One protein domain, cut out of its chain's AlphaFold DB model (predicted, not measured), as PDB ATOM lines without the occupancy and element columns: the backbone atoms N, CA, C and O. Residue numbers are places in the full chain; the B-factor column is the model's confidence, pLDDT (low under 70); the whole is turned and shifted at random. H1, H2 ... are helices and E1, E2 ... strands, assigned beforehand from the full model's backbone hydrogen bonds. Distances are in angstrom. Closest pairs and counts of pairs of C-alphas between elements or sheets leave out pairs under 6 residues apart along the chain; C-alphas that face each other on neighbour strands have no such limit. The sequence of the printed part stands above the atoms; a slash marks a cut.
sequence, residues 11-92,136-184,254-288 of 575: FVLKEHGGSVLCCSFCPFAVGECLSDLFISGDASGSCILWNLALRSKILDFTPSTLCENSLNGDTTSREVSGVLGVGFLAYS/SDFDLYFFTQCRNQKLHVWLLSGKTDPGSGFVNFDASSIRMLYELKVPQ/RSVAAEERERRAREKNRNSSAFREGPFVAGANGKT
ATOM      1  N   PHE A  11     152.734 364.987 250.623       86.12
ATOM      2  CA  PHE A  11     153.192 364.516 251.924       86.12
ATOM      3  C   PHE A  11     154.517 363.765 251.760       86.12
ATOM      4  O   PHE A  11     154.938 363.437 250.647       86.12
ATOM      5  N   VAL A  12     155.173 363.495 252.889       89.19
ATOM      6  CA  VAL A  12     156.462 362.800 252.945       89.19
ATOM      7  C   VAL A  12     156.365 361.610 253.889       89.19
ATOM      8  O   VAL A  12     155.904 361.763 255.020       89.19
ATOM      9  N   LEU A  13     156.833 360.452 253.435       91.69
ATOM     10  CA  LEU A  13     156.968 359.225 254.221       91.69
ATOM     11  C   LEU A  13     158.398 359.145 254.783       91.69
ATOM     12  O   LEU A  13     159.349 359.395 254.040       91.69
ATOM     13  N   LYS A  14     158.560 358.852 256.083       89.12
ATOM     14  CA  LYS A  14     159.848 358.976 256.808       89.12
ATOM     15  C   LYS A  14     160.140 357.820 257.768       89.12
ATOM     16  O   LYS A  14     160.448 358.042 258.932       89.12
ATOM     17  N   GLU A  15     159.998 356.594 257.288       90.56
ATOM     18  CA  GLU A  15     160.230 355.402 258.122       90.56
ATOM     19  C   GLU A  15     161.535 354.674 257.785       90.56
ATOM     20  O   GLU A  15     161.969 353.836 258.569       90.56
ATOM     21  N   HIS A  16     162.177 354.966 256.649       91.69
ATOM     22  CA  HIS A  16     163.432 354.300 256.305       91.69
ATOM     23  C   HIS A  16     164.588 354.827 257.156       91.69
ATOM     24  O   HIS A  16     164.768 356.036 257.312       91.69
ATOM     25  N   GLY A  17     165.402 353.902 257.668       87.50
ATOM     26  CA  GLY A  17     166.639 354.218 258.386       87.50
ATOM     27  C   GLY A  17     167.835 354.477 257.464       87.50
ATOM     28  O   GLY A  17     168.852 355.003 257.912       87.50
ATOM     29  N   GLY A  18     167.726 354.112 256.182       89.62
ATOM     30  CA  GLY A  18     168.766 354.291 255.172       89.62
ATOM     31  C   GLY A  18     168.274 355.022 253.925       89.62
ATOM     32  O   GLY A  18     167.084 355.239 253.727       89.62
ATOM     33  N   SER A  19     169.214 355.367 253.046       91.94
ATOM     34  CA  SER A  19     168.944 355.993 251.746       91.94
ATOM     35  C   SER A  19     167.943 355.176 250.925       91.94
ATOM     36  O   SER A  19     168.231 354.022 250.609       91.94
ATOM     37  N   VAL A  20     166.820 355.774 250.514       94.38
ATOM     38  CA  VAL A  20     165.832 355.103 249.653       94.38
ATOM     39  C   VAL A  20     166.425 354.952 248.259       94.38
ATOM     40  O   VAL A  20     166.851 355.941 247.660       94.38
ATOM     41  N   LEU A  21     166.479 353.722 247.751       93.25
ATOM     42  CA  LEU A  21     167.093 353.402 246.457       93.25
ATOM     43  C   LEU A  21     166.062 353.073 245.384       93.25
ATOM     44  O   LEU A  21     166.312 353.303 244.206       93.25
ATOM     45  N   CYS A  22     164.906 352.547 245.779       94.62
ATOM     46  CA  CYS A  22     163.864 352.139 244.852       94.62
ATOM     47  C   CYS A  22     162.479 352.331 245.460       94.62
ATOM     48  O   CYS A  22     162.288 352.245 246.676       94.62
ATOM     49  N   CYS A  23     161.504 352.601 244.598       95.62
ATOM     50  CA  CYS A  23     160.108 352.653 244.984       95.62
ATOM     51  C   CYS A  23     159.187 352.411 243.786       95.62
ATOM     52  O   CYS A  23     159.589 352.605 242.638       95.62
ATOM     53  N   SER A  24     157.962 351.959 244.047       93.44
ATOM     54  CA  SER A  24     157.004 351.621 242.998       93.44
ATOM     55  C   SER A  24     155.559 351.780 243.467       93.44
ATOM     56  O   SER A  24     155.216 351.410 244.593       93.44
ATOM     57  N   PHE A  25     154.709 352.322 242.593       90.56
ATOM     58  CA  PHE A  25     153.257 352.333 242.771       90.56
ATOM     59  C   PHE A  25     152.655 350.985 242.383       90.56
ATOM     60  O   PHE A  25     153.106 350.349 241.431       90.56
ATOM     61  N   CYS A  26     151.599 350.565 243.080       85.81
ATOM     62  CA  CYS A  26     150.838 349.394 242.671       85.81
ATOM     63  C   CYS A  26     150.046 349.697 241.388       85.81
ATOM     64  O   CYS A  26     149.227 350.623 241.376       85.81
ATOM     65  N   PRO A  27     150.275 348.957 240.288       76.75
ATOM     66  CA  PRO A  27     149.548 349.185 239.053       76.75
ATOM     67  C   PRO A  27     148.104 348.697 239.186       76.75
ATOM     68  O   PRO A  27     147.821 347.647 239.755       76.75
ATOM     69  N   PHE A  28     147.172 349.425 238.577       67.56
ATOM     70  CA  PHE A  28     145.743 349.089 238.621       67.56
ATOM     71  C   PHE A  28     145.389 347.751 237.975       67.56
ATOM     72  O   PHE A  28     144.380 347.156 238.340       67.56
ATOM     73  N   ALA A  29     146.231 347.246 237.069       60.84
ATOM     74  CA  ALA A  29     146.102 345.899 236.514       60.84
ATOM     75  C   ALA A  29     146.126 344.797 237.598       60.84
ATOM     76  O   ALA A  29     145.619 343.706 237.364       60.84
ATOM     77  N   VAL A  30     146.668 345.078 238.793       61.94
ATOM     78  CA  VAL A  30     146.629 344.173 239.960       61.94
ATOM     79  C   VAL A  30     145.244 344.187 240.634       61.94
ATOM     80  O   VAL A  30     144.857 343.233 241.297       61.94
ATOM     81  N   GLY A  31     144.463 345.256 240.462       65.06
ATOM     82  CA  GLY A  31     143.097 345.378 240.966       65.06
ATOM     83  C   GLY A  31     142.782 346.771 241.512       65.06
ATOM     84  O   GLY A  31     143.586 347.376 242.219       65.06
ATOM     85  N   GLU A  32     141.565 347.267 241.248       66.62
ATOM     86  CA  GLU A  32     141.184 348.648 241.600       66.62
ATOM     87  C   GLU A  32     141.358 348.965 243.096       66.62
ATOM     88  O   GLU A  32     141.767 350.069 243.457       66.62
ATOM     89  N   CYS A  33     141.070 347.991 243.967       64.62
ATOM     90  CA  CYS A  33     141.097 348.153 245.426       64.62
ATOM     91  C   CYS A  33     142.521 348.224 246.007       64.62
ATOM     92  O   CYS A  33     142.679 348.494 247.192       64.62
ATOM     93  N   LEU A  34     143.546 347.961 245.190       71.94
ATOM     94  CA  LEU A  34     144.955 347.930 245.589       71.94
ATOM     95  C   LEU A  34     145.741 349.139 245.063       71.94
ATOM     96  O   LEU A  34     146.933 349.262 245.322       71.94
ATOM     97  N   SER A  35     145.077 350.054 244.357       73.12
ATOM     98  CA  SER A  35     145.702 351.221 243.720       73.12
ATOM     99  C   SER A  35     146.320 352.235 244.699       73.12
ATOM    100  O   SER A  35     147.145 353.051 244.293       73.12
ATOM    101  N   ASP A  36     145.982 352.145 245.988       80.38
ATOM    102  CA  ASP A  36     146.574 352.952 247.064       80.38
ATOM    103  C   ASP A  36     147.867 352.349 247.635       80.38
ATOM    104  O   ASP A  36     148.482 352.938 248.529       80.38
ATOM    105  N   LEU A  37     148.274 351.167 247.165       88.25
ATOM    106  CA  LEU A  37     149.478 350.506 247.643       88.25
ATOM    107  C   LEU A  37     150.732 351.065 246.980       88.25
ATOM    108  O   LEU A  37     150.783 351.361 245.784       88.25
ATOM    109  N   PHE A  38     151.779 351.160 247.785       92.69
ATOM    110  CA  PHE A  38     153.084 351.643 247.368       92.69
ATOM    111  C   PHE A  38     154.163 350.874 248.114       92.69
ATOM    112  O   PHE A  38     153.979 350.532 249.277       92.69
ATOM    113  N   ILE A  39     155.281 350.588 247.458       95.69
ATOM    114  CA  ILE A  39     156.403 349.870 248.066       95.69
ATOM    115  C   ILE A  39     157.694 350.654 247.867       95.69
ATOM    116  O   ILE A  39     157.911 351.249 246.812       95.69
ATOM    117  N   SER A  40     158.560 350.650 248.875       97.31
ATOM    118  CA  SER A  40     159.890 351.256 248.810       97.31
ATOM    119  C   SER A  40     160.939 350.390 249.497       97.31
ATOM    120  O   SER A  40     160.623 349.619 250.402       97.31
ATOM    121  N   GLY A  41     162.185 350.518 249.047       96.25
ATOM    122  CA  GLY A  41     163.335 349.795 249.576       96.25
ATOM    123  C   GLY A  41     164.549 350.704 249.755       96.25
ATOM    124  O   GLY A  41     164.769 351.635 248.968       96.25
ATOM    125  N   ASP A  42     165.341 350.434 250.792       94.81
ATOM    126  CA  ASP A  42     166.497 351.253 251.155       94.81
ATOM    127  C   ASP A  42     167.848 350.527 251.104       94.81
ATOM    128  O   ASP A  42     167.961 349.308 250.960       94.81
ATOM    129  N   ALA A  43     168.914 351.318 251.228       92.06
ATOM    130  CA  ALA A  43     170.294 350.857 251.211       92.06
ATOM    131  C   ALA A  43     170.677 349.973 252.414       92.06
ATOM    132  O   ALA A  43     171.649 349.223 252.305       92.06
ATOM    133  N   SER A  44     169.939 350.044 253.529       90.25
ATOM    134  CA  SER A  44     170.117 349.162 254.695       90.25
ATOM    135  C   SER A  44     169.451 347.797 254.520       90.25
ATOM    136  O   SER A  44     169.786 346.857 255.236       90.25
ATOM    137  N   GLY A  45     168.557 347.661 253.542       91.12
ATOM    138  CA  GLY A  45     167.866 346.417 253.241       91.12
ATOM    139  C   GLY A  45     166.463 346.306 253.821       91.12
ATOM    140  O   GLY A  45     165.899 345.217 253.773       91.12
ATOM    141  N   SER A  46     165.891 347.393 254.345       93.00
ATOM    142  CA  SER A  46     164.479 347.416 254.729       93.00
ATOM    143  C   SER A  46     163.608 347.673 253.499       93.00
ATOM    144  O   SER A  46     163.914 348.514 252.644       93.00
ATOM    145  N   CYS A  47     162.513 346.921 253.427       95.38
ATOM    146  CA  CYS A  47     161.394 347.129 252.529       95.38
ATOM    147  C   CYS A  47     160.177 347.561 253.334       95.38
ATOM    148  O   CYS A  47     159.826 346.933 254.334       95.38
ATOM    149  N   ILE A  48     159.473 348.571 252.829       95.25
ATOM    150  CA  ILE A  48     158.245 349.054 253.442       95.25
ATOM    151  C   ILE A  48     157.115 349.019 252.417       95.25
ATOM    152  O   ILE A  48     157.222 349.599 251.335       95.25
ATOM    153  N   LEU A  49     156.022 348.345 252.776       94.56
ATOM    154  CA  LEU A  49     154.750 348.408 252.063       94.56
ATOM    155  C   LEU A  49     153.859 349.450 252.741       94.56
ATOM    156  O   LEU A  49     153.655 349.418 253.956       94.56
ATOM    157  N   TRP A  50     153.296 350.350 251.949       92.56
ATOM    158  CA  TRP A  50     152.558 351.521 252.395       92.56
ATOM    159  C   TRP A  50     151.121 351.496 251.902       92.56
ATOM    160  O   TRP A  50     150.829 351.032 250.800       92.56
ATOM    161  N   ASN A  51     150.245 352.096 252.700       87.31
ATOM    162  CA  ASN A  51     148.937 352.547 252.264       87.31
ATOM    163  C   ASN A  51     148.998 354.067 252.073       87.31
ATOM    164  O   ASN A  51     149.095 354.812 253.050       87.31
ATOM    165  N   LEU A  52     148.943 354.545 250.829       86.44
ATOM    166  CA  LEU A  52     149.028 355.975 250.530       86.44
ATOM    167  C   LEU A  52     147.777 356.750 250.962       86.44
ATOM    168  O   LEU A  52     147.899 357.912 251.354       86.44
ATOM    169  N   ALA A  53     146.596 356.126 250.947       80.38
ATOM    170  CA  ALA A  53     145.364 356.754 251.419       80.38
ATOM    171  C   ALA A  53     145.409 357.020 252.933       80.38
ATOM    172  O   ALA A  53     145.002 358.089 253.389       80.38
ATOM    173  N   LEU A  54     145.963 356.075 253.701       82.12
ATOM    174  CA  LEU A  54     146.162 356.199 255.150       82.12
ATOM    175  C   LEU A  54     147.480 356.893 255.526       82.12
ATOM    176  O   LEU A  54     147.666 357.262 256.684       82.12
ATOM    177  N   ARG A  55     148.384 357.086 254.555       87.19
ATOM    178  CA  ARG A  55     149.747 357.620 254.741       87.19
ATOM    179  C   ARG A  55     150.522 356.862 255.817       87.19
ATOM    180  O   ARG A  55     151.286 357.450 256.579       87.19
ATOM    181  N   SER A  56     150.290 355.558 255.890       85.69
ATOM    182  CA  SER A  56     150.804 354.705 256.950       85.69
ATOM    183  C   SER A  56     151.495 353.481 256.375       85.69
ATOM    184  O   SER A  56     151.159 352.982 255.297       85.69
ATOM    185  N   LYS A  57     152.460 352.980 257.136       90.62
ATOM    186  CA  LYS A  57     153.103 351.697 256.889       90.62
ATOM    187  C   LYS A  57     152.109 350.559 257.138       90.62
ATOM    188  O   LYS A  57     151.421 350.563 258.155       90.62
ATOM    189  N   ILE A  58     152.035 349.615 256.205       89.06
ATOM    190  CA  ILE A  58     151.318 348.340 256.352       89.06
ATOM    191  C   ILE A  58     152.279 347.298 256.923       89.06
ATOM    192  O   ILE A  58     151.960 346.628 257.900       89.06
ATOM    193  N   LEU A  59     153.454 347.173 256.305       90.25
ATOM    194  CA  LEU A  59     154.456 346.168 256.639       90.25
ATOM    195  C   LEU A  59     155.860 346.760 256.508       90.25
ATOM    196  O   LEU A  59     156.128 347.504 255.566       90.25
ATOM    197  N   ASP A  60     156.736 346.385 257.435       91.81
ATOM    198  CA  ASP A  60     158.182 346.609 257.398       91.81
ATOM    199  C   ASP A  60     158.868 345.253 257.496       91.81
ATOM    200  O   ASP A  60     158.515 344.457 258.371       91.81
ATOM    201  N   PHE A  61     159.809 344.964 256.610       91.06
ATOM    202  CA  PHE A  61     160.541 343.709 256.655       91.06
ATOM    203  C   PHE A  61     161.895 343.832 255.965       91.06
ATOM    204  O   PHE A  61     162.069 344.590 255.014       91.06
ATOM    205  N   THR A  62     162.845 343.016 256.412       91.00
ATOM    206  CA  THR A  62     164.155 342.874 255.773       91.00
ATOM    207  C   THR A  62     164.177 341.541 255.026       91.00
ATOM    208  O   THR A  62     164.182 340.498 255.696       91.00
ATOM    209  N   PRO A  63     164.204 341.533 253.675       86.81
ATOM    210  CA  PRO A  63     164.111 340.318 252.868       86.81
ATOM    211  C   PRO A  63     165.043 339.210 253.356       86.81
ATOM    212  O   PRO A  63     164.564 338.138 253.697       86.81
ATOM    213  N   SER A  64     166.342 339.496 253.511       77.75
ATOM    214  CA  SER A  64     167.347 338.503 253.921       77.75
ATOM    215  C   SER A  64     167.028 337.826 255.258       77.75
ATOM    216  O   SER A  64     167.086 336.604 255.348       77.75
ATOM    217  N   THR A  65     166.621 338.596 256.271       76.62
ATOM    218  CA  THR A  65     166.288 338.047 257.600       76.62
ATOM    219  C   THR A  65     165.026 337.189 257.576       76.62
ATOM    220  O   THR A  65     164.932 336.181 258.274       76.62
ATOM    221  N   LEU A  66     164.048 337.564 256.747       77.31
ATOM    222  CA  LEU A  66     162.802 336.822 256.612       77.31
ATOM    223  C   LEU A  66     163.044 335.482 255.892       77.31
ATOM    224  O   LEU A  66     162.413 334.484 256.234       77.31
ATOM    225  N   CYS A  67     164.002 335.443 254.955       67.75
ATOM    226  CA  CYS A  67     164.470 334.211 254.318       67.75
ATOM    227  C   CYS A  67     165.140 333.266 255.328       67.75
ATOM    228  O   CYS A  67     164.796 332.087 255.376       67.75
ATOM    229  N   GLU A  68     166.074 333.776 256.139       60.41
ATOM    230  CA  GLU A  68     166.844 332.986 257.115       60.41
ATOM    231  C   GLU A  68     165.943 332.312 258.157       60.41
ATOM    232  O   GLU A  68     166.129 331.143 258.479       60.41
ATOM    233  N   ASN A  69     164.892 332.996 258.610       55.59
ATOM    234  CA  ASN A  69     163.922 332.413 259.540       55.59
ATOM    235  C   ASN A  69     163.056 331.302 258.912       55.59
ATOM    236  O   ASN A  69     162.434 330.528 259.638       55.59
ATOM    237  N   SER A  70     162.995 331.213 257.578       52.62
ATOM    238  CA  SER A  70     162.208 330.203 256.850       52.62
ATOM    239  C   SER A  70     163.000 328.941 256.478       52.62
ATOM    240  O   SER A  70     162.405 327.909 256.167       52.62
ATOM    241  N   LEU A  71     164.334 329.008 256.519       50.38
ATOM    242  CA  LEU A  71     165.260 327.945 256.127       50.38
ATOM    243  C   LEU A  71     166.158 327.628 257.330       50.38
ATOM    244  O   LEU A  71     167.084 328.372 257.624       50.38
ATOM    245  N   ASN A  72     165.864 326.540 258.047       39.84
ATOM    246  CA  ASN A  72     166.600 326.098 259.240       39.84
ATOM    247  C   ASN A  72     168.134 326.285 259.145       39.84
ATOM    248  O   ASN A  72     168.804 325.554 258.422       39.84
ATOM    249  N   GLY A  73     168.677 327.169 259.988       41.66
ATOM    250  CA  GLY A  73     169.844 326.876 260.828       41.66
ATOM    251  C   GLY A  73     171.238 326.802 260.202       41.66
ATOM    252  O   GLY A  73     172.078 326.145 260.808       41.66
ATOM    253  N   ASP A  74     171.525 327.464 259.078       35.34
ATOM    254  CA  ASP A  74     172.915 327.603 258.610       35.34
ATOM    255  C   ASP A  74     173.383 329.062 258.699       35.34
ATOM    256  O   ASP A  74     173.239 329.877 257.786       35.34
ATOM    257  N   THR A  75     173.908 329.414 259.874       40.00
ATOM    258  CA  THR A  75     174.508 330.716 260.166       40.00
ATOM    259  C   THR A  75     175.846 330.847 259.449       40.00
ATOM    260  O   THR A  75     176.906 330.621 260.032       40.00
ATOM    261  N   THR A  76     175.816 331.272 258.189       40.97
ATOM    262  CA  THR A  76     176.959 331.961 257.589       40.97
ATOM    263  C   THR A  76     176.552 333.394 257.287       40.97
ATOM    264  O   THR A  76     175.959 333.710 256.260       40.97
ATOM    265  N   SER A  77     176.865 334.283 258.233       52.91
ATOM    266  CA  SER A  77     176.727 335.724 258.067       52.91
ATOM    267  C   SER A  77     177.493 336.167 256.822       52.91
ATOM    268  O   SER A  77     178.727 336.119 256.806       52.91
ATOM    269  N   ARG A  78     176.790 336.632 255.790       46.25
ATOM    270  CA  ARG A  78     177.408 337.456 254.751       46.25
ATOM    271  C   ARG A  78     176.554 338.676 254.464       46.25
ATOM    272  O   ARG A  78     175.557 338.638 253.750       46.25
ATOM    273  N   GLU A  79     177.014 339.749 255.096       58.09
ATOM    274  CA  GLU A  79     176.687 341.142 254.869       58.09
ATOM    275  C   GLU A  79     176.502 341.480 253.385       58.09
ATOM    276  O   GLU A  79     177.336 341.167 252.536       58.09
ATOM    277  N   VAL A  80     175.376 342.150 253.135       57.00
ATOM    278  CA  VAL A  80     175.132 343.366 252.335       57.00
ATOM    279  C   VAL A  80     173.730 343.201 251.732       57.00
ATOM    280  O   VAL A  80     173.558 342.651 250.645       57.00
ATOM    281  N   SER A  81     172.698 343.645 252.460       66.19
ATOM    282  CA  SER A  81     171.285 343.375 252.131       66.19
ATOM    283  C   SER A  81     170.520 344.565 251.555       66.19
ATOM    284  O   SER A  81     169.298 344.512 251.519       66.19
ATOM    285  N   GLY A  82     171.186 345.636 251.107       87.44
ATOM    286  CA  GLY A  82     170.492 346.790 250.521       87.44
ATOM    287  C   GLY A  82     169.518 346.382 249.406       87.44
ATOM    288  O   GLY A  82     169.841 345.517 248.586       87.44
ATOM    289  N   VAL A  83     168.341 347.002 249.364       92.94
ATOM    290  CA  VAL A  83     167.301 346.715 248.369       92.94
ATOM    291  C   VAL A  83     167.506 347.612 247.156       92.94
ATOM    292  O   VAL A  83     167.459 348.836 247.254       92.94
ATOM    293  N   LEU A  84     167.771 346.996 246.006       92.19
ATOM    294  CA  LEU A  84     168.036 347.691 244.748       92.19
ATOM    295  C   LEU A  84     166.769 347.958 243.944       92.19
ATOM    296  O   LEU A  84     166.686 348.988 243.289       92.19
ATOM    297  N   GLY A  85     165.809 347.034 243.972       93.25
ATOM    298  CA  GLY A  85     164.603 347.113 243.157       93.25
ATOM    299  C   GLY A  85     163.402 346.502 243.863       93.25
ATOM    300  O   GLY A  85     163.527 345.504 244.572       93.25
ATOM    301  N   VAL A  86     162.233 347.094 243.641       95.19
ATOM    302  CA  VAL A  86     160.941 346.621 244.146       95.19
ATOM    303  C   VAL A  86     159.879 346.800 243.069       95.19
ATOM    304  O   VAL A  86     159.955 347.730 242.265       95.19
ATOM    305  N   GLY A  87     158.864 345.945 243.074       92.94
ATOM    306  CA  GLY A  87     157.737 346.073 242.160       92.94
ATOM    307  C   GLY A  87     156.640 345.059 242.438       92.94
ATOM    308  O   GLY A  87     156.820 344.117 243.210       92.94
ATOM    309  N   PHE A  88     155.489 345.275 241.815       89.94
ATOM    310  CA  PHE A  88     154.303 344.436 241.963       89.94
ATOM    311  C   PHE A  88     154.149 343.507 240.763       89.94
ATOM    312  O   PHE A  88     154.506 343.870 239.642       89.94
ATOM    313  N   LEU A  89     153.574 342.330 240.996       87.56
ATOM    314  CA  LEU A  89     153.165 341.408 239.943       87.56
ATOM    315  C   LEU A  89     151.637 341.465 239.846       87.56
ATOM    316  O   LEU A  89     150.938 341.276 240.843       87.56
ATOM    317  N   ALA A  90     151.122 341.795 238.663       71.50
ATOM    318  CA  ALA A  90     149.692 341.895 238.424       71.50
ATOM    319  C   ALA A  90     149.006 340.541 238.410       71.50
ATOM    320  O   ALA A  90     149.477 339.574 237.811       71.50
ATOM    321  N   TYR A  91     147.838 340.544 239.043       65.69
ATOM    322  CA  TYR A  91     146.842 339.507 238.915       65.69
ATOM    323  C   TYR A  91     145.456 340.105 239.178       65.69
ATOM    324  O   TYR A  91     145.132 340.462 240.308       65.69
ATOM    325  N   SER A  92     144.614 340.187 238.150       52.97
ATOM    326  CA  SER A  92     143.188 340.432 238.327       52.97
ATOM    327  C   SER A  92     142.577 339.194 238.970       52.97
ATOM    328  O   SER A  92     142.632 338.108 238.396       52.97
ATOM    329  N   SER A 136     135.821 338.637 250.220       58.06
ATOM    330  CA  SER A 136     136.842 338.436 249.195       58.06
ATOM    331  C   SER A 136     138.222 338.474 249.855       58.06
ATOM    332  O   SER A 136     138.628 339.519 250.377       58.06
ATOM    333  N   ASP A 137     138.904 337.331 249.853       70.00
ATOM    334  CA  ASP A 137     140.330 337.222 250.161       70.00
ATOM    335  C   ASP A 137     141.146 337.770 248.972       70.00
ATOM    336  O   ASP A 137     140.775 337.586 247.810       70.00
ATOM    337  N   PHE A 138     142.241 338.473 249.260       75.25
ATOM    338  CA  PHE A 138     143.133 339.072 248.265       75.25
ATOM    339  C   PHE A 138     144.545 338.542 248.437       75.25
ATOM    340  O   PHE A 138     145.084 338.565 249.538       75.25
ATOM    341  N   ASP A 139     145.160 338.157 247.329       80.25
ATOM    342  CA  ASP A 139     146.560 337.769 247.274       80.25
ATOM    343  C   ASP A 139     147.352 338.849 246.534       80.25
ATOM    344  O   ASP A 139     147.093 339.130 245.363       80.25
ATOM    345  N   LEU A 140     148.311 339.461 247.227       85.44
ATOM    346  CA  LEU A 140     149.218 340.467 246.685       85.44
ATOM    347  C   LEU A 140     150.578 339.833 246.395       85.44
ATOM    348  O   LEU A 140     151.273 339.401 247.315       85.44
ATOM    349  N   TYR A 141     150.982 339.843 245.128       88.31
ATOM    350  CA  TYR A 141     152.293 339.367 244.699       88.31
ATOM    351  C   TYR A 141     153.215 340.542 244.383       88.31
ATOM    352  O   TYR A 141     152.838 341.491 243.694       88.31
ATOM    353  N   PHE A 142     154.444 340.482 244.877       92.38
ATOM    354  CA  PHE A 142     155.452 341.516 244.654       92.38
ATOM    355  C   PHE A 142     156.850 340.910 244.726       92.38
ATOM    356  O   PHE A 142     157.029 339.778 245.178       92.38
ATOM    357  N   PHE A 143     157.852 341.656 244.274       94.12
ATOM    358  CA  PHE A 143     159.241 341.221 244.318       94.12
ATOM    359  C   PHE A 143     160.148 342.247 244.989       94.12
ATOM    360  O   PHE A 143     159.866 343.445 245.025       94.12
ATOM    361  N   THR A 144     161.277 341.748 245.484       94.81
ATOM    362  CA  THR A 144     162.374 342.551 246.027       94.81
ATOM    363  C   THR A 144     163.694 342.031 245.471       94.81
ATOM    364  O   THR A 144     164.022 340.859 245.674       94.81
ATOM    365  N   GLN A 145     164.468 342.884 244.810       93.81
ATOM    366  CA  GLN A 145     165.835 342.597 244.389       93.81
ATOM    367  C   GLN A 145     166.813 343.186 245.399       93.81
ATOM    368  O   GLN A 145     166.794 344.384 245.681       93.81
ATOM    369  N   CYS A 146     167.697 342.347 245.915       91.06
ATOM    370  CA  CYS A 146     168.704 342.714 246.898       91.06
ATOM    371  C   CYS A 146     170.098 342.804 246.252       91.06
ATOM    372  O   CYS A 146     170.377 342.170 245.232       91.06
ATOM    373  N   ARG A 147     171.005 343.572 246.868       88.56
ATOM    374  CA  ARG A 147     172.411 343.719 246.432       88.56
ATOM    375  C   ARG A 147     173.198 342.411 246.407       88.56
ATOM    376  O   ARG A 147     174.179 342.308 245.680       88.56
ATOM    377  N   ASN A 148     172.745 341.407 247.148       85.75
ATOM    378  CA  ASN A 148     173.327 340.067 247.206       85.75
ATOM    379  C   ASN A 148     172.985 339.181 245.990       85.75
ATOM    380  O   ASN A 148     173.037 337.960 246.112       85.75
ATOM    381  N   GLN A 149     172.624 339.772 244.841       87.94
ATOM    382  CA  GLN A 149     172.284 339.050 243.608       87.94
ATOM    383  C   GLN A 149     171.064 338.128 243.728       87.94
ATOM    384  O   GLN A 149     170.947 337.141 242.998       87.94
ATOM    385  N   LYS A 150     170.139 338.432 244.639       88.88
ATOM    386  CA  LYS A 150     168.907 337.661 244.811       88.88
ATOM    387  C   LYS A 150     167.681 338.511 244.533       88.88
ATOM    388  O   LYS A 150     167.568 339.647 244.995       88.88
ATOM    389  N   LEU A 151     166.748 337.922 243.801       91.62
ATOM    390  CA  LEU A 151     165.386 338.394 243.632       91.62
ATOM    391  C   LEU A 151     164.469 337.457 244.415       91.62
ATOM    392  O   LEU A 151     164.439 336.258 244.155       91.62
ATOM    393  N   HIS A 152     163.703 338.011 245.344       91.38
ATOM    394  CA  HIS A 152     162.699 337.266 246.095       91.38
ATOM    395  C   HIS A 152     161.313 337.650 245.590       91.38
ATOM    396  O   HIS A 152     161.025 338.840 245.436       91.38
ATOM    397  N   VAL A 153     160.465 336.654 245.344       91.25
ATOM    398  CA  VAL A 153     159.051 336.825 244.998       91.25
ATOM    399  C   VAL A 153     158.215 336.445 246.207       91.25
ATOM    400  O   VAL A 153     158.359 335.352 246.759       91.25
ATOM    401  N   TRP A 154     157.324 337.344 246.595       90.62
ATOM    402  CA  TRP A 154     156.539 337.266 247.815       90.62
ATOM    403  C   TRP A 154     155.053 337.136 247.507       90.62
ATOM    404  O   TRP A 154     154.571 337.601 246.472       90.62
ATOM    405  N   LEU A 155     154.331 336.538 248.447       88.00
ATOM    406  CA  LEU A 155     152.890 336.668 248.579       88.00
ATOM    407  C   LEU A 155     152.566 337.305 249.928       88.00
ATOM    408  O   LEU A 155     153.132 336.911 250.944       88.00
ATOM    409  N   LEU A 156     151.594 338.210 249.925       87.19
ATOM    410  CA  LEU A 156     150.926 338.717 251.114       87.19
ATOM    411  C   LEU A 156     149.414 338.544 250.948       87.19
ATOM    412  O   LEU A 156     148.845 339.028 249.970       87.19
ATOM    413  N   SER A 157     148.766 337.871 251.895       84.12
ATOM    414  CA  SER A 157     147.320 337.648 251.850       84.12
ATOM    415  C   SER A 157     146.588 338.679 252.716       84.12
ATOM    416  O   SER A 157     147.019 339.059 253.807       84.12
ATOM    417  N   GLY A 158     145.459 339.167 252.218       80.44
ATOM    418  CA  GLY A 158     144.647 340.191 252.861       80.44
ATOM    419  C   GLY A 158     143.161 339.884 252.773       80.44
ATOM    420  O   GLY A 158     142.719 339.047 251.989       80.44
ATOM    421  N   LYS A 159     142.373 340.579 253.591       78.44
ATOM    422  CA  LYS A 159     140.912 340.457 253.637       78.44
ATOM    423  C   LYS A 159     140.287 341.824 253.454       78.44
ATOM    424  O   LYS A 159     140.756 342.799 254.036       78.44
ATOM    425  N   THR A 160     139.217 341.907 252.670       70.00
ATOM    426  CA  THR A 160     138.427 343.144 252.641       70.00
ATOM    427  C   THR A 160     137.588 343.254 253.898       70.00
ATOM    428  O   THR A 160     136.856 342.330 254.253       70.00
ATOM    429  N   ASP A 161     137.673 344.410 254.544       66.31
ATOM    430  CA  ASP A 161     136.781 344.757 255.636       66.31
ATOM    431  C   ASP A 161     135.374 345.084 255.074       66.31
ATOM    432  O   ASP A 161     135.237 346.030 254.281       66.31
ATOM    433  N   PRO A 162     134.324 344.325 255.461       54.59
ATOM    434  CA  PRO A 162     132.970 344.449 254.912       54.59
ATOM    435  C   PRO A 162     132.346 345.848 255.031       54.59
ATOM    436  O   PRO A 162     131.399 346.154 254.308       54.59
ATOM    437  N   GLY A 163     132.846 346.705 255.929       57.16
ATOM    438  CA  GLY A 163     132.298 348.047 256.160       57.16
ATOM    439  C   GLY A 163     133.041 349.194 255.470       57.16
ATOM    440  O   GLY A 163     132.442 350.244 255.218       57.16
ATOM    441  N   SER A 164     134.330 349.021 255.175       60.97
ATOM    442  CA  SER A 164     135.209 350.121 254.763       60.97
ATOM    443  C   SER A 164     135.684 350.017 253.314       60.97
ATOM    444  O   SER A 164     136.051 351.029 252.721       60.97
ATOM    445  N   GLY A 165     135.616 348.820 252.719       62.12
ATOM    446  CA  GLY A 165     136.104 348.574 251.362       62.12
ATOM    447  C   GLY A 165     137.630 348.613 251.238       62.12
ATOM    448  O   GLY A 165     138.134 348.456 250.129       62.12
ATOM    449  N   PHE A 166     138.355 348.791 252.349       65.44
ATOM    450  CA  PHE A 166     139.807 348.676 252.394       65.44
ATOM    451  C   PHE A 166     140.226 347.212 252.517       65.44
ATOM    452  O   PHE A 166     139.582 346.409 253.200       65.44
ATOM    453  N   VAL A 167     141.345 346.885 251.874       69.88
ATOM    454  CA  VAL A 167     142.025 345.604 252.059       69.88
ATOM    455  C   VAL A 167     142.926 345.722 253.281       69.88
ATOM    456  O   VAL A 167     143.814 346.573 253.328       69.88
ATOM    457  N   ASN A 168     142.683 344.876 254.274       76.56
ATOM    458  CA  ASN A 168     143.537 344.744 255.439       76.56
ATOM    459  C   ASN A 168     144.474 343.552 255.236       76.56
ATOM    460  O   ASN A 168     144.012 342.434 254.994       76.56
ATOM    461  N   PHE A 169     145.777 343.796 255.313       81.25
ATOM    462  CA  PHE A 169     146.791 342.759 255.169       81.25
ATOM    463  C   PHE A 169     147.228 342.260 256.536       81.25
ATOM    464  O   PHE A 169     147.514 343.047 257.437       81.25
ATOM    465  N   ASP A 170     147.317 340.942 256.670       78.25
ATOM    466  CA  ASP A 170     147.915 340.333 257.847       78.25
ATOM    467  C   ASP A 170     149.425 340.240 257.623       78.25
ATOM    468  O   ASP A 170     149.885 339.464 256.786       78.25
ATOM    469  N   ALA A 171     150.203 341.031 258.361       75.50
ATOM    470  CA  ALA A 171     151.662 341.024 258.281       75.50
ATOM    471  C   ALA A 171     152.271 339.631 258.514       75.50
ATOM    472  O   ALA A 171     153.331 339.338 257.969       75.50
ATOM    473  N   SER A 172     151.601 338.754 259.272       78.44
ATOM    474  CA  SER A 172     152.053 337.374 259.497       78.44
ATOM    475  C   SER A 172     151.839 336.449 258.292       78.44
ATOM    476  O   SER A 172     152.397 335.355 258.244       78.44
ATOM    477  N   SER A 173     151.062 336.888 257.297       82.56
ATOM    478  CA  SER A 173     150.782 336.121 256.079       82.56
ATOM    479  C   SER A 173     151.837 336.280 254.983       82.56
ATOM    480  O   SER A 173     151.751 335.588 253.964       82.56
ATOM    481  N   ILE A 174     152.829 337.164 255.169       87.50
ATOM    482  CA  ILE A 174     153.914 337.311 254.198       87.50
ATOM    483  C   ILE A 174     154.681 335.995 254.058       87.50
ATOM    484  O   ILE A 174     155.161 335.415 255.031       87.50
ATOM    485  N   ARG A 175     154.818 335.523 252.819       85.19
ATOM    486  CA  ARG A 175     155.570 334.309 252.501       85.19
ATOM    487  C   ARG A 175     156.399 334.478 251.244       85.19
ATOM    488  O   ARG A 175     155.931 335.036 250.253       85.19
ATOM    489  N   MET A 176     157.618 333.950 251.267       86.81
ATOM    490  CA  MET A 176     158.417 333.830 250.055       86.81
ATOM    491  C   MET A 176     157.895 332.661 249.223       86.81
ATOM    492  O   MET A 176     157.762 331.542 249.719       86.81
ATOM    493  N   LEU A 177     157.614 332.923 247.952       85.12
ATOM    494  CA  LEU A 177     157.274 331.893 246.977       85.12
ATOM    495  C   LEU A 177     158.525 331.367 246.285       85.12
ATOM    496  O   LEU A 177     158.696 330.155 246.146       85.12
ATOM    497  N   TYR A 178     159.389 332.290 245.863       86.00
ATOM    498  CA  TYR A 178     160.528 331.983 245.019       86.00
ATOM    499  C   TYR A 178     161.736 332.854 245.344       86.00
ATOM    500  O   TYR A 178     161.594 334.053 245.586       86.00
ATOM    501  N   GLU A 179     162.918 332.256 245.246       88.19
ATOM    502  CA  GLU A 179     164.200 332.951 245.165       88.19
ATOM    503  C   GLU A 179     164.808 332.710 243.780       88.19
ATOM    504  O   GLU A 179     164.870 331.570 243.319       88.19
ATOM    505  N   LEU A 180     165.252 333.777 243.118       87.81
ATOM    506  CA  LEU A 180     165.926 333.749 241.824       87.81
ATOM    507  C   LEU A 180     167.290 334.423 241.929       87.81
ATOM    508  O   LEU A 180     167.409 335.531 242.455       87.81
ATOM    509  N   LYS A 181     168.318 333.796 241.355       88.50
ATOM    510  CA  LYS A 181     169.627 334.431 241.202       88.50
ATOM    511  C   LYS A 181     169.579 335.484 240.093       88.50
ATOM    512  O   LYS A 181     169.224 335.173 238.959       88.50
ATOM    513  N   VAL A 182     169.998 336.703 240.411       89.06
ATOM    514  CA  VAL A 182     170.222 337.806 239.469       89.06
ATOM    515  C   VAL A 182     171.731 337.940 239.284       89.06
ATOM    516  O   VAL A 182     172.382 338.539 240.135       89.06
ATOM    517  N   PRO A 183     172.327 337.352 238.230       86.56
ATOM    518  CA  PRO A 183     173.777 337.183 238.163       86.56
ATOM    519  C   PRO A 183     174.563 338.487 238.088       86.56
ATOM    520  O   PRO A 183     175.752 338.464 238.363       86.56
ATOM    521  N   GLN A 184     173.925 339.595 237.709       84.75
ATOM    522  CA  GLN A 184     174.578 340.892 237.653       84.75
ATOM    523  C   GLN A 184     174.728 341.527 239.039       84.75
ATOM    524  O   GLN A 184     173.745 341.729 239.756       84.75
ATOM    525  N   ARG A 254     152.996 288.670 244.790       74.12
ATOM    526  CA  ARG A 254     152.332 289.887 245.283       74.12
ATOM    527  C   ARG A 254     153.259 290.760 246.126       74.12
ATOM    528  O   ARG A 254     153.190 291.981 245.995       74.12
ATOM    529  N   SER A 255     154.124 290.174 246.960       72.69
ATOM    530  CA  SER A 255     155.062 290.946 247.785       72.69
ATOM    531  C   SER A 255     156.135 291.628 246.939       72.69
ATOM    532  O   SER A 255     156.393 292.812 247.134       72.69
ATOM    533  N   VAL A 256     156.686 290.931 245.939       73.50
ATOM    534  CA  VAL A 256     157.667 291.499 244.999       73.50
ATOM    535  C   VAL A 256     157.039 292.614 244.158       73.50
ATOM    536  O   VAL A 256     157.643 293.669 243.978       73.50
ATOM    537  N   ALA A 257     155.798 292.438 243.695       70.44
ATOM    538  CA  ALA A 257     155.086 293.490 242.972       70.44
ATOM    539  C   ALA A 257     154.808 294.727 243.850       70.44
ATOM    540  O   ALA A 257     154.854 295.850 243.355       70.44
ATOM    541  N   ALA A 258     154.533 294.544 245.146       70.56
ATOM    542  CA  ALA A 258     154.333 295.650 246.082       70.56
ATOM    543  C   ALA A 258     155.637 296.412 246.374       70.56
ATOM    544  O   ALA A 258     155.633 297.642 246.371       70.56
ATOM    545  N   GLU A 259     156.750 295.701 246.556       71.62
ATOM    546  CA  GLU A 259     158.069 296.306 246.774       71.62
ATOM    547  C   GLU A 259     158.545 297.085 245.537       71.62
ATOM    548  O   GLU A 259     159.024 298.213 245.645       71.62
ATOM    549  N   GLU A 260     158.309 296.546 244.339       67.44
ATOM    550  CA  GLU A 260     158.636 297.215 243.076       67.44
ATOM    551  C   GLU A 260     157.754 298.456 242.829       67.44
ATOM    552  O   GLU A 260     158.236 299.463 242.301       67.44
ATOM    553  N   ARG A 261     156.484 298.448 243.271       66.19
ATOM    554  CA  ARG A 261     155.625 299.652 243.286       66.19
ATOM    555  C   ARG A 261     156.179 300.718 244.219       66.19
ATOM    556  O   ARG A 261     156.237 301.885 243.838       66.19
ATOM    557  N   GLU A 262     156.597 300.334 245.422       66.12
ATOM    558  CA  GLU A 262     157.156 301.275 246.391       66.12
ATOM    559  C   GLU A 262     158.489 301.854 245.892       66.12
ATOM    560  O   GLU A 262     158.732 303.058 246.011       66.12
ATOM    561  N   ARG A 263     159.318 301.033 245.234       67.19
ATOM    562  CA  ARG A 263     160.555 301.466 244.572       67.19
ATOM    563  C   ARG A 263     160.280 302.472 243.452       67.19
ATOM    564  O   ARG A 263     160.899 303.535 243.439       67.19
ATOM    565  N   ARG A 264     159.317 302.196 242.562       64.06
ATOM    566  CA  ARG A 264     158.919 303.115 241.477       64.06
ATOM    567  C   ARG A 264     158.293 304.406 241.999       64.06
ATOM    568  O   ARG A 264     158.593 305.470 241.469       64.06
ATOM    569  N   ALA A 265     157.487 304.349 243.060       56.84
ATOM    570  CA  ALA A 265     156.940 305.540 243.712       56.84
ATOM    571  C   ALA A 265     158.049 306.402 244.342       56.84
ATOM    572  O   ALA A 265     158.052 307.626 244.197       56.84
ATOM    573  N   ARG A 266     159.047 305.770 244.981       60.34
ATOM    574  CA  ARG A 266     160.232 306.458 245.516       60.34
ATOM    575  C   ARG A 266     161.101 307.059 244.406       60.34
ATOM    576  O   ARG A 266     161.574 308.179 244.570       60.34
ATOM    577  N   GLU A 267     161.271 306.380 243.272       52.28
ATOM    578  CA  GLU A 267     161.986 306.916 242.101       52.28
ATOM    579  C   GLU A 267     161.222 308.043 241.397       52.28
ATOM    580  O   GLU A 267     161.844 309.035 241.024       52.28
ATOM    581  N   LYS A 268     159.886 307.973 241.287       50.38
ATOM    582  CA  LYS A 268     159.048 309.063 240.748       50.38
ATOM    583  C   LYS A 268     159.115 310.303 241.649       50.38
ATOM    584  O   LYS A 268     159.313 311.403 241.144       50.38
ATOM    585  N   ASN A 269     159.097 310.131 242.976       47.72
ATOM    586  CA  ASN A 269     159.331 311.228 243.926       47.72
ATOM    587  C   ASN A 269     160.761 311.789 243.830       47.72
ATOM    588  O   ASN A 269     160.947 313.006 243.854       47.72
ATOM    589  N   ARG A 270     161.773 310.936 243.637       43.03
ATOM    590  CA  ARG A 270     163.167 311.367 243.445       43.03
ATOM    591  C   ARG A 270     163.372 312.097 242.110       43.03
ATOM    592  O   ARG A 270     164.078 313.098 242.082       43.03
ATOM    593  N   ASN A 271     162.687 311.696 241.041       37.03
ATOM    594  CA  ASN A 271     162.743 312.359 239.733       37.03
ATOM    595  C   ASN A 271     161.848 313.609 239.650       37.03
ATOM    596  O   ASN A 271     162.185 314.541 238.929       37.03
ATOM    597  N   SER A 272     160.783 313.715 240.454       38.41
ATOM    598  CA  SER A 272     160.039 314.977 240.627       38.41
ATOM    599  C   SER A 272     160.892 316.070 241.293       38.41
ATOM    600  O   SER A 272     160.700 317.258 241.044       38.41
ATOM    601  N   SER A 273     161.910 315.672 242.068       37.00
ATOM    602  CA  SER A 273     162.939 316.583 242.580       37.00
ATOM    603  C   SER A 273     164.010 316.951 241.541       37.00
ATOM    604  O   SER A 273     164.755 317.900 241.764       37.00
ATOM    605  N   ALA A 274     164.055 316.255 240.397       30.81
ATOM    606  CA  ALA A 274     165.015 316.484 239.314       30.81
ATOM    607  C   ALA A 274     164.528 317.498 238.258       30.81
ATOM    608  O   ALA A 274     165.326 317.954 237.450       30.81
ATOM    609  N   PHE A 275     163.267 317.957 238.309       31.00
ATOM    610  CA  PHE A 275     162.795 319.104 237.506       31.00
ATOM    611  C   PHE A 275     163.237 320.471 238.094       31.00
ATOM    612  O   PHE A 275     162.735 321.525 237.710       31.00
ATOM    613  N   ARG A 276     164.174 320.465 239.058       36.50
ATOM    614  CA  ARG A 276     164.697 321.631 239.799       36.50
ATOM    615  C   ARG A 276     166.031 322.178 239.266       36.50
ATOM    616  O   ARG A 276     166.769 322.801 240.018       36.50
ATOM    617  N   GLU A 277     166.347 322.013 237.987       36.28
ATOM    618  CA  GLU A 277     167.494 322.712 237.370       36.28
ATOM    619  C   GLU A 277     167.086 324.028 236.677       36.28
ATOM    620  O   GLU A 277     167.688 324.462 235.701       36.28
ATOM    621  N   GLY A 278     166.048 324.700 237.187       51.31
ATOM    622  CA  GLY A 278     165.788 326.111 236.891       51.31
ATOM    623  C   GLY A 278     166.475 327.016 237.925       51.31
ATOM    624  O   GLY A 278     166.692 326.586 239.054       51.31
ATOM    625  N   PRO A 279     166.774 328.292 237.621       63.88
ATOM    626  CA  PRO A 279     167.425 329.210 238.566       63.88
ATOM    627  C   PRO A 279     166.535 329.621 239.757       63.88
ATOM    628  O   PRO A 279     166.955 330.443 240.573       63.88
ATOM    629  N   PHE A 280     165.320 329.074 239.854       71.31
ATOM    630  CA  PHE A 280     164.371 329.324 240.928       71.31
ATOM    631  C   PHE A 280     164.446 328.261 242.020       71.31
ATOM    632  O   PHE A 280     164.265 327.070 241.764       71.31
ATOM    633  N   VAL A 281     164.580 328.712 243.262       71.31
ATOM    634  CA  VAL A 281     164.406 327.878 244.452       71.31
ATOM    635  C   VAL A 281     163.025 328.166 245.041       71.31
ATOM    636  O   VAL A 281     162.724 329.299 245.414       71.31
ATOM    637  N   ALA A 282     162.157 327.151 245.079       66.75
ATOM    638  CA  ALA A 282     160.815 327.265 245.652       66.75
ATOM    639  C   ALA A 282     160.857 327.271 247.191       66.75
ATOM    640  O   ALA A 282     161.565 326.459 247.792       66.75
ATOM    641  N   GLY A 283     160.058 328.144 247.813       59.47
ATOM    642  CA  GLY A 283     159.890 328.218 249.269       59.47
ATOM    643  C   GLY A 283     159.197 326.984 249.870       59.47
ATOM    644  O   GLY A 283     158.485 326.252 249.184       59.47
ATOM    645  N   ALA A 284     159.399 326.750 251.172       50.19
ATOM    646  CA  ALA A 284     159.091 325.488 251.864       50.19
ATOM    647  C   ALA A 284     157.598 325.092 251.966       50.19
ATOM    648  O   ALA A 284     157.304 323.959 252.337       50.19
ATOM    649  N   ASN A 285     156.645 325.960 251.608       51.97
ATOM    650  CA  ASN A 285     155.218 325.715 251.849       51.97
ATOM    651  C   ASN A 285     154.428 325.610 250.536       51.97
ATOM    652  O   ASN A 285     153.950 326.598 249.975       51.97
ATOM    653  N   GLY A 286     154.302 324.374 250.049       50.62
ATOM    654  CA  GLY A 286     153.625 324.017 248.807       50.62
ATOM    655  C   GLY A 286     152.106 324.192 248.857       50.62
ATOM    656  O   GLY A 286     151.394 323.307 249.314       50.62
ATOM    657  N   LYS A 287     151.626 325.311 248.311       50.28
ATOM    658  CA  LYS A 287     150.410 325.419 247.480       50.28
ATOM    659  C   LYS A 287     150.676 326.534 246.465       50.28
ATOM    660  O   LYS A 287     150.492 327.715 246.755       50.28
ATOM    661  N   THR A 288     151.228 326.174 245.312       53.66
ATOM    662  CA  THR A 288     151.723 327.118 244.301       53.66
ATOM    663  C   THR A 288     150.573 327.697 243.483       53.66
ATOM    664  O   THR A 288     150.111 327.086 242.525       53.66
TER     665      THR A 288
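AT A GLANCE: This is residues 11 to 92, 136 to 184 and 254 to 288 of the 575 residues of an uncharacterized protein of Angomonas deanei (UniProt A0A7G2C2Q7). Two strongly twisted sheets are stacked face to face as a small sandwich, the branched sheet E6 to E11 on one side and the sheet E2 to E5 on the other, while the long helix H2 sticks out from the body as an arm. The short helix H1 packs on the branched sheet, and residues 72 to 77 make a loop that stands free. The printed part has 166 residues with two named helices and eleven named strands, in the order E1 E2 E3 E4 E5 H1 E6 E7 E8 E9 E10 H2 E11; its class is mixed, helices and strands. The smaller sheet has the order E2 - E3 - E4 - E5, all antiparallel, and the neighbour pairs of the larger one are antiparallel too. The whole is loose, with a radius of gyration of the C-alphas of 19.7 A, and elongated, spanning 74 by 43 by 26 A, with H2 adding much of the length.

HOW THE PARTS SIT: In the branched sheet E8, residues 150 to 160, has E7, residues 137 to 146, on one side, and E9, residues 167 to 169, and E10, residues 175 to 181, on the other side. The pairing is staggered: E10 is beside residues 150 to 155 of E8 and E9 beside residues 158 to 160. E7, E8 and E9 form a meander, each strand the antiparallel neighbour of the one before; E7 and E8 are a hairpin, with N 140 and O 156 at 2.8 A, and so are E8 and E9, with N 159 and O 168 at 2.8 A. Between E8 and E10, N 153 and O 178 are 2.8 A apart. The edge strand E6, residues 83 to 89, pairs with E7 through N 145 and O 85, 2.8 A, and the edge strand E11, residues 280 to 282, with E10 through N 281 and O 179, 2.9 A. The second sheet is also a meander, of E2, residues 20 to 25, E3, residues 37 to 42, E4, residues 47 to 51, and E5, residues 56 to 61. Its hairpins have N 24 and O 39 at 2.9 A, N 48 and O 40 at 2.9 A, and N 58 and O 49 at 2.8 A. The facing parts of the two sheets are 8.8 A centre to centre, with best planes 25 degrees apart. The closest C-alphas of E2 and E6, those of Cys 22 and Gly 85, are 5.4 A apart; E3 and E7 are near each other. H1, residues 63 to 68, is on the branched sheet; its closest C-alphas to E10 are those of Cys 67 and Met 176, 7.4 A. H2, residues 254 to 275, is not on either sheet. E1, residues 11 to 13, pairs with no named strand and is only just apart from E5, at 8.1 A. Every O i to N i+4 pair of H1 is within hydrogen-bond range, and 16 of 18 in H2.

IN THESE COORDINATES: E1 begins at C-alpha 11 (153.192, 364.516, 251.924). E8 is 31.9 A long, from C-alpha 150 (168.907, 337.661, 244.811) to C-alpha 160, and E7 29.1 A. E10 measures 18.0 A, E3 17.4 A and E6 17.3 A. H2 is 32.0 A long and ends at C-alpha 275 (162.795, 319.104, 237.506).

THE WHOLE: The C-alphas of Phe 11 and Arg 254, the two farthest apart, are 74.9 A apart. Without the stretches that stand free, residues 72 to 77 and 254 to 277, the body spans 46 by 37 by 25 A. Residues 93 to 135 and 185 to 253 are not printed, with C-alpha gaps of 12.7 A and 56.2 A. The links E2 to E3 and H1 to E6 are long. The mean pLDDT of the printed part is 75.1, and 58 residues are under 70, among them 67 to 81 and 260 to 279.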